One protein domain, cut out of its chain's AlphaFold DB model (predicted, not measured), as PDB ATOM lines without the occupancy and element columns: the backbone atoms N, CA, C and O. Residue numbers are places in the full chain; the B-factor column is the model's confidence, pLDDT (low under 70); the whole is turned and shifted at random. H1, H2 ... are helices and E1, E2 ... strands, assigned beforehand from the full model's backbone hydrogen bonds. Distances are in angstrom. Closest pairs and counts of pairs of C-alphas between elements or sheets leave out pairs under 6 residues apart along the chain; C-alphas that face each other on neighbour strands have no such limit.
ATOM      1  N   CYS A   2     119.872 113.360 157.109       94.81
ATOM      2  CA  CYS A   2     120.910 114.169 157.798       94.81
ATOM      3  C   CYS A   2     121.920 114.833 156.845       94.81
ATOM      4  O   CYS A   2     122.137 116.040 156.926       94.81
ATOM      5  N   ALA A   3     122.483 114.068 155.903       95.06
ATOM      6  CA  ALA A   3     123.421 114.601 154.912       95.06
ATOM      7  C   ALA A   3     122.796 115.710 154.044       95.06
ATOM      8  O   ALA A   3     123.446 116.702 153.735       95.06
ATOM      9  N   GLU A   4     121.513 115.583 153.700       96.25
ATOM     10  CA  GLU A   4     120.799 116.587 152.902       96.25
ATOM     11  C   GLU A   4     120.530 117.864 153.693       96.25
ATOM     12  O   GLU A   4     120.637 118.946 153.129       96.25
ATOM     13  N   ILE A   5     120.222 117.764 154.991       97.69
ATOM     14  CA  ILE A   5     120.073 118.938 155.862       97.69
ATOM     15  C   ILE A   5     121.393 119.710 155.908       97.69
ATOM     16  O   ILE A   5     121.404 120.912 155.658       97.69
ATOM     17  N   LEU A   6     122.508 119.020 156.159       97.00
ATOM     18  CA  LEU A   6     123.827 119.653 156.225       97.00
ATOM     19  C   LEU A   6     124.239 120.268 154.881       97.00
ATOM     20  O   LEU A   6     124.795 121.367 154.860       97.00
ATOM     21  N   ARG A   7     123.911 119.605 153.767       97.19
ATOM     22  CA  ARG A   7     124.153 120.134 152.421       97.19
ATOM     23  C   ARG A   7     123.309 121.366 152.121       97.19
ATOM     24  O   ARG A   7     123.828 122.371 151.655       97.19
ATOM     25  N   ASN A   8     122.013 121.315 152.413       97.81
ATOM     26  CA  ASN A   8     121.101 122.426 152.148       97.81
ATOM     27  C   ASN A   8     121.406 123.646 153.031       97.81
ATOM     28  O   ASN A   8     121.206 124.776 152.594       97.81
ATOM     29  N   SER A   9     121.935 123.430 154.237       96.88
ATOM     30  CA  SER A   9     122.459 124.491 155.106       96.88
ATOM     31  C   SER A   9     123.845 125.004 154.678       96.88
ATOM     32  O   SER A   9     124.363 125.934 155.290       96.88
ATOM     33  N   GLY A  10     124.455 124.422 153.639       97.06
ATOM     34  CA  GLY A  10     125.728 124.863 153.064       97.06
ATOM     35  C   GLY A  10     126.978 124.429 153.832       97.06
ATOM     36  O   GLY A  10     128.066 124.925 153.539       97.06
ATOM     37  N   PHE A  11     126.858 123.524 154.807       97.94
ATOM     38  CA  PHE A  11     128.001 123.052 155.593       97.94
ATOM     39  C   PHE A  11     128.856 122.048 154.826       97.94
ATOM     40  O   PHE A  11     130.083 122.093 154.897       97.94
ATOM     41  N   VAL A  12     128.223 121.123 154.110       97.94
ATOM     42  CA  VAL A  12     128.930 120.022 153.449       97.94
ATOM     43  C   VAL A  12     128.445 119.819 152.025       97.94
ATOM     44  O   VAL A  12     127.280 120.061 151.735       97.94
ATOM     45  N   ASP A  13     129.310 119.304 151.166       98.00
ATOM     46  CA  ASP A  13     128.942 118.775 149.859       98.00
ATOM     47  C   ASP A  13     128.891 117.247 149.919       98.00
ATOM     48  O   ASP A  13     129.664 116.615 150.639       98.00
ATOM     49  N   ILE A  14     127.952 116.638 149.190       97.62
ATOM     50  CA  ILE A  14     127.857 115.176 149.087       97.62
ATOM     51  C   ILE A  14     128.730 114.736 147.917       97.62
ATOM     52  O   ILE A  14     128.453 115.105 146.776       97.62
ATOM     53  N   VAL A  15     129.752 113.934 148.207       97.88
ATOM     54  CA  VAL A  15     130.740 113.476 147.222       97.88
ATOM     55  C   VAL A  15     130.338 112.136 146.625       97.88
ATOM     56  O   VAL A  15     130.398 111.951 145.411       97.88
ATOM     57  N   SER A  16     129.887 111.203 147.463       97.62
ATOM     58  CA  SER A  16     129.412 109.898 147.010       97.62
ATOM     59  C   SER A  16     128.284 109.369 147.888       97.62
ATOM     60  O   SER A  16     128.143 109.726 149.061       97.62
ATOM     61  N   VAL A  17     127.453 108.524 147.280       97.12
ATOM     62  CA  VAL A  17     126.384 107.786 147.947       97.12
ATOM     63  C   VAL A  17     126.439 106.356 147.437       97.12
ATOM     64  O   VAL A  17     126.227 106.115 146.248       97.12
ATOM     65  N   GLU A  18     126.712 105.417 148.330       97.31
ATOM     66  CA  GLU A  18     126.829 104.001 148.010       97.31
ATOM     67  C   GLU A  18     125.851 103.176 148.841       97.31
ATOM     68  O   GLU A  18     125.619 103.425 150.022       97.31
ATOM     69  N   THR A  19     125.259 102.164 148.212       96.94
ATOM     70  CA  THR A  19     124.354 101.220 148.873       96.94
ATOM     71  C   THR A  19     124.909  99.815 148.759       96.94
ATOM     72  O   THR A  19     125.201  99.354 147.656       96.94
ATOM     73  N   SER A  20     124.992  99.103 149.877       95.38
ATOM     74  CA  SER A  20     125.464  97.720 149.922       95.38
ATOM     75  C   SER A  20     124.572  96.847 150.805       95.38
ATOM     76  O   SER A  20     123.705  97.337 151.526       95.38
ATOM     77  N   MET A  21     124.746  95.526 150.728       95.50
ATOM     78  CA  MET A  21     124.049  94.568 151.589       95.50
ATOM     79  C   MET A  21     125.059  93.897 152.516       95.50
ATOM     80  O   MET A  21     125.915  93.134 152.067       95.50
ATOM     81  N   LEU A  22     124.936  94.130 153.820       91.44
ATOM     82  CA  LEU A  22     125.786  93.512 154.826       91.44
ATOM     83  C   LEU A  22     125.164  92.194 155.299       91.44
ATOM     84  O   LEU A  22     124.038  92.153 155.800       91.44
ATOM     85  N   ARG A  23     125.900  91.093 155.125       87.69
ATOM     86  CA  ARG A  23     125.513  89.768 155.634       87.69
ATOM     87  C   ARG A  23     125.962  89.627 157.083       87.69
ATOM     88  O   ARG A  23     127.162  89.609 157.351       87.69
ATOM     89  N   SER A  24     125.022  89.473 158.012       85.25
ATOM     90  CA  SER A  24     125.361  89.176 159.404       85.25
ATOM     91  C   SER A  24     125.777  87.711 159.542       85.25
ATOM     92  O   SER A  24     125.003  86.813 159.204       85.25
ATOM     93  N   LYS A  25     126.975  87.456 160.074       77.44
ATOM     94  CA  LYS A  25     127.404  86.112 160.482       77.44
ATOM     95  C   LYS A  25     127.059  85.907 161.958       77.44
ATOM     96  O   LYS A  25     127.869  86.201 162.828       77.44
ATOM     97  N   SER A  26     125.853  85.436 162.249       79.88
ATOM     98  CA  SER A  26     125.500  84.932 163.582       79.88
ATOM     99  C   SER A  26     125.819  83.441 163.659       79.88
ATOM    100  O   SER A  26     125.348  82.686 162.814       79.88
ATOM    101  N   GLN A  33     120.463  89.509 155.754       89.94
ATOM    102  CA  GLN A  33     121.021  90.587 154.941       89.94
ATOM    103  C   GLN A  33     120.405  91.910 155.387       89.94
ATOM    104  O   GLN A  33     119.184  92.017 155.480       89.94
ATOM    105  N   LYS A  34     121.247  92.907 155.663       92.81
ATOM    106  CA  LYS A  34     120.820  94.260 156.022       92.81
ATOM    107  C   LYS A  34     121.310  95.245 154.961       92.81
ATOM    108  O   LYS A  34     122.500  95.205 154.648       92.81
ATOM    109  N   PRO A  35     120.444  96.103 154.404       94.44
ATOM    110  CA  PRO A  35     120.903  97.185 153.549       94.44
ATOM    111  C   PRO A  35     121.724  98.179 154.375       94.44
ATOM    112  O   PRO A  35     121.387  98.482 155.520       94.44
ATOM    113  N   VAL A  36     122.802  98.674 153.784       95.50
ATOM    114  CA  VAL A  36     123.681  99.703 154.331       95.50
ATOM    115  C   VAL A  36     123.779 100.820 153.303       95.50
ATOM    116  O   VAL A  36     123.936 100.559 152.112       95.50
ATOM    117  N   LEU A  37     123.659 102.056 153.777       96.38
ATOM    118  CA  LEU A  37     123.839 103.271 152.993       96.38
ATOM    119  C   LEU A  37     125.074 103.993 153.532       96.38
ATOM    120  O   LEU A  37     125.109 104.344 154.711       96.38
ATOM    121  N   GLU A  38     126.058 104.216 152.675       96.94
ATOM    122  CA  GLU A  38     127.269 104.974 152.963       96.94
ATOM    123  C   GLU A  38     127.218 106.295 152.194       96.94
ATOM    124  O   GLU A  38     126.925 106.323 151.000       96.94
ATOM    125  N   ILE A  39     127.436 107.409 152.893       97.69
ATOM    126  CA  ILE A  39     127.404 108.751 152.308       97.69
ATOM    127  C   ILE A  39     128.705 109.442 152.686       97.69
ATOM    128  O   ILE A  39     128.944 109.692 153.870       97.69
ATOM    129  N   VAL A  40     129.515 109.783 151.688       97.56
ATOM    130  CA  VAL A  40     130.739 110.560 151.883       97.56
ATOM    131  C   VAL A  40     130.419 112.028 151.663       97.56
ATOM    132  O   VAL A  40     129.818 112.409 150.654       97.56
ATOM    133  N   VAL A  41     130.822 112.853 152.624       98.00
ATOM    134  CA  VAL A  41     130.635 114.300 152.578       98.00
ATOM    135  C   VAL A  41     131.958 115.019 152.782       98.00
ATOM    136  O   VAL A  41     132.804 114.574 153.556       98.00
ATOM    137  N   GLU A  42     132.109 116.161 152.127       98.19
ATOM    138  CA  GLU A  42     133.248 117.060 152.292       98.19
ATOM    139  C   GLU A  42     132.789 118.391 152.871       98.19
ATOM    140  O   GLU A  42     131.673 118.842 152.630       98.19
ATOM    141  N   ARG A  43     133.646 119.034 153.667       98.25
ATOM    142  CA  ARG A  43     133.341 120.359 154.215       98.25
ATOM    143  C   ARG A  43     133.399 121.392 153.098       98.25
ATOM    144  O   ARG A  43     134.372 121.435 152.352       98.25
ATOM    145  N   THR A  44     132.410 122.278 153.044       97.75
ATOM    146  CA  THR A  44     132.483 123.437 152.152       97.75
ATOM    147  C   THR A  44     133.535 124.432 152.662       97.75
ATOM    148  O   THR A  44     133.853 124.447 153.858       97.75
ATOM    149  N   PRO A  45     134.036 125.350 151.812       98.19
ATOM    150  CA  PRO A  45     134.949 126.410 152.252       98.19
ATOM    151  C   PRO A  45     134.382 127.303 153.367       98.19
ATOM    152  O   PRO A  45     135.138 127.929 154.104       98.19
ATOM    153  N   ARG A  46     133.050 127.356 153.504       96.75
ATOM    154  CA  ARG A  46     132.341 128.175 154.498       96.75
ATOM    155  C   ARG A  46     131.996 127.422 155.779       96.75
ATOM    156  O   ARG A  46     131.387 128.005 156.668       96.75
ATOM    157  N   PHE A  47     132.378 126.150 155.903       97.94
ATOM    158  CA  PHE A  47     132.001 125.308 157.040       97.94
ATOM    159  C   PHE A  47     132.313 125.960 158.395       97.94
ATOM    160  O   PHE A  47     131.452 126.007 159.269       97.94
ATOM    161  N   HIS A  48     133.526 126.496 158.558       97.25
ATOM    162  CA  HIS A  48     133.956 127.119 159.813       97.25
ATOM    163  C   HIS A  48     133.210 128.429 160.105       97.25
ATOM    164  O   HIS A  48     132.699 128.597 161.208       97.25
ATOM    165  N   GLU A  49     133.060 129.300 159.104       97.56
ATOM    166  CA  GLU A  49     132.301 130.556 159.209       97.56
ATOM    167  C   GLU A  49     130.845 130.297 159.640       97.56
ATOM    168  O   GLU A  49     130.318 130.942 160.552       97.56
ATOM    169  N   LEU A  50     130.191 129.319 159.007       97.12
ATOM    170  CA  LEU A  50     128.811 128.947 159.313       97.12
ATOM    171  C   LEU A  50     128.688 128.336 160.712       97.12
ATOM    172  O   LEU A  50     127.748 128.662 161.438       97.12
ATOM    173  N   LEU A  51     129.650 127.505 161.117       96.88
ATOM    174  CA  LEU A  51     129.659 126.879 162.438       96.88
ATOM    175  C   LEU A  51     129.811 127.918 163.553       96.88
ATOM    176  O   LEU A  51     129.085 127.878 164.546       96.88
ATOM    177  N   GLU A  52     130.731 128.867 163.387       97.12
ATOM    178  CA  GLU A  52     130.929 129.969 164.331       97.12
ATOM    179  C   GLU A  52     129.682 130.852 164.426       97.12
ATOM    180  O   GLU A  52     129.229 131.174 165.526       97.12
ATOM    181  N   THR A  53     129.072 131.175 163.283       96.12
ATOM    182  CA  THR A  53     127.837 131.966 163.220       96.12
ATOM    183  C   THR A  53     126.678 131.265 163.932       96.12
ATOM    184  O   THR A  53     125.931 131.891 164.695       96.12
ATOM    185  N   GLU A  54     126.519 129.957 163.725       94.38
ATOM    186  CA  GLU A  54     125.465 129.180 164.372       94.38
ATOM    187  C   GLU A  54     125.697 129.067 165.884       94.38
ATOM    188  O   GLU A  54     124.762 129.254 166.668       94.38
ATOM    189  N   ASN A  55     126.945 128.860 166.309       93.81
ATOM    190  CA  ASN A  55     127.317 128.833 167.722       93.81
ATOM    191  C   ASN A  55     127.064 130.181 168.406       93.81
ATOM    192  O   ASN A  55     126.449 130.216 169.473       93.81
ATOM    193  N   ALA A  56     127.453 131.293 167.778       94.12
ATOM    194  CA  ALA A  56     127.176 132.635 168.284       94.12
ATOM    195  C   ALA A  56     125.664 132.893 168.393       94.12
ATOM    196  O   ALA A  56     125.176 133.389 169.410       94.12
ATOM    197  N   THR A  57     124.896 132.479 167.382       93.38
ATOM    198  CA  THR A  57     123.431 132.596 167.386       93.38
ATOM    199  C   THR A  57     122.802 131.754 168.499       93.38
ATOM    200  O   THR A  57     121.879 132.204 169.184       93.38
ATOM    201  N   ARG A  58     123.300 130.533 168.719       92.19
ATOM    202  CA  ARG A  58     122.843 129.647 169.796       92.19
ATOM    203  C   ARG A  58     123.158 130.241 171.172       92.19
ATOM    204  O   ARG A  58     122.274 130.258 172.029       92.19
ATOM    205  N   ALA A  59     124.358 130.787 171.359       89.44
ATOM    206  CA  ALA A  59     124.756 131.478 172.583       89.44
ATOM    207  C   ALA A  59     123.878 132.714 172.858       89.44
ATOM    208  O   ALA A  59     123.388 132.889 173.973       89.44
ATOM    209  N   ALA A  60     123.577 133.517 171.832       86.62
ATOM    210  CA  ALA A  60     122.690 134.675 171.958       86.62
ATOM    211  C   ALA A  60     121.262 134.280 172.378       86.62
ATOM    212  O   ALA A  60     120.651 134.936 173.225       86.62
ATOM    213  N   ARG A  61     120.729 133.174 171.838       87.94
ATOM    214  CA  ARG A  61     119.416 132.639 172.244       87.94
ATOM    215  C   ARG A  61     119.413 132.126 173.685       87.94
ATOM    216  O   ARG A  61     118.397 132.278 174.361       87.94
ATOM    217  N   ARG A  62     120.518 131.537 174.159       79.62
ATOM    218  CA  ARG A  62     120.664 131.108 175.561       79.62
ATOM    219  C   ARG A  62     120.601 132.304 176.513       79.62
ATOM    220  O   ARG A  62     119.775 132.301 177.421       79.62
ATOM    221  N   ALA A  63     121.370 133.352 176.229       72.38
ATOM    222  CA  ALA A  63     121.378 134.571 177.035       72.38
ATOM    223  C   ALA A  63     119.995 135.251 177.103       72.38
ATOM    224  O   ALA A  63     119.590 135.756 178.149       72.38
ATOM    225  N   GLU A  64     119.227 135.241 176.008       73.19
ATOM    226  CA  GLU A  64     117.870 135.803 176.004       73.19
ATOM    227  C   GLU A  64     116.873 134.971 176.829       73.19
ATOM    228  O   GLU A  64     115.994 135.538 177.481       73.19
ATOM    229  N   ARG A  65     117.006 133.636 176.846       70.88
ATOM    230  CA  ARG A  65     116.181 132.778 177.715       70.88
ATOM    231  C   ARG A  65     116.456 133.052 179.191       70.88
ATOM    232  O   ARG A  65     115.505 133.224 179.947       70.88
ATOM    233  N   GLU A  66     117.724 133.164 179.579       70.19
ATOM    234  CA  GLU A  66     118.124 133.494 180.955       70.19
ATOM    235  C   GLU A  66     117.585 134.873 181.378       70.19
ATOM    236  O   GLU A  66     117.004 135.020 182.454       70.19
ATOM    237  N   ARG A  67     117.654 135.872 180.486       65.50
ATOM    238  CA  ARG A  67     117.105 137.217 180.728       65.50
ATOM    239  C   ARG A  67     115.588 137.216 180.943       65.50
ATOM    240  O   ARG A  67     115.093 137.931 181.814       65.50
ATOM    241  N   ARG A  68     114.836 136.420 180.174       61.91
ATOM    242  CA  ARG A  68     113.373 136.305 180.333       61.91
ATOM    243  C   ARG A  68     112.975 135.501 181.567       61.91
ATOM    244  O   ARG A  68     112.028 135.894 182.244       61.91
ATOM    245  N   GLY A  69     113.715 134.442 181.896       60.28
ATOM    246  CA  GLY A  69     113.522 133.683 183.135       60.28
ATOM    247  C   GLY A  69     113.710 134.552 184.383       60.28
ATOM    248  O   GLY A  69     112.869 134.536 185.280       60.28
ATOM    249  N   ALA A  70     114.739 135.406 184.397       57.28
ATOM    250  CA  ALA A  70     114.998 136.335 185.499       57.28
ATOM    251  C   ALA A  70     113.972 137.487 185.593       57.28
ATOM    252  O   ALA A  70     113.689 137.979 186.685       57.28
TER     253      ALA A  70
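What this domain is: This is residues 2 to 26 and 33 to 70 of the 125 residues of an uncharacterized protein of Cyanidiococcus yangmingshanensis (UniProt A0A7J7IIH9). A wide, flat V: one arm is a long ribbon of two strands, E1 and E2, the other is the long helix H2, and the short helix H1 packs on the ribbon near the corner. Residues 52 to 70 of H2 stick out free of the rest. The printed part has 63 residues, with H1, E1, E2 and H2 in that order along the chain; the two-stranded sheet is antiparallel and the class is mixed, helices and strands. The whole is extended, with a radius of gyration of the C-alphas of 18.7 A and spans of 57 by 33 by 15 A.

How they stand to each other: E1, residues 12 to 23, and E2, residues 33 to 43, are antiparallel neighbours at 163 degrees between their directions. N 13 and O 42 are 2.8 A apart and N 36 and O 20 are 2.8 A apart, both within hydrogen-bond range. E1 bends by 63 degrees at residue 15. H1, residues 2 to 8, comes closest to E1 at the C-alphas of Arg 7 and Asp 13, 5.6 A apart. The closest C-alphas of H1 and E2 are those of Ala 3 and Ile 39, 7.5 A apart. H2, residues 47 to 70, comes closest to E1 at the C-alphas of Val 12 and Phe 47, 7.1 A apart. H1 and H2 are apart. In H1 and H2 every O i to N i+4 pair is within hydrogen-bond range.

Where its parts are: From first to last C-alpha, E1 measures 30.5 A, E2 32.2 A, H2 34.9 A and H1 10.0 A. C-alpha 2, where H1 begins, is at (120.910, 114.169, 157.798). C-alpha 43, where E2 ends, is at (133.341, 120.359, 154.215). C-alpha 70, where H2 ends, is at (114.998, 136.335, 185.499).

The domain as a whole: The two C-alphas farthest apart, those of Lys 25 and Ala 70, are 57.5 A apart. Residues 27 to 32, in the link from E1 to E2, are not printed; C-alphas 26 and 33 are 11.3 A apart across this cut. The links H1 to E1 and E2 to H2 are tight. The mean pLDDT of the printed part is 91.0, and residues 67 to 70 are under 70.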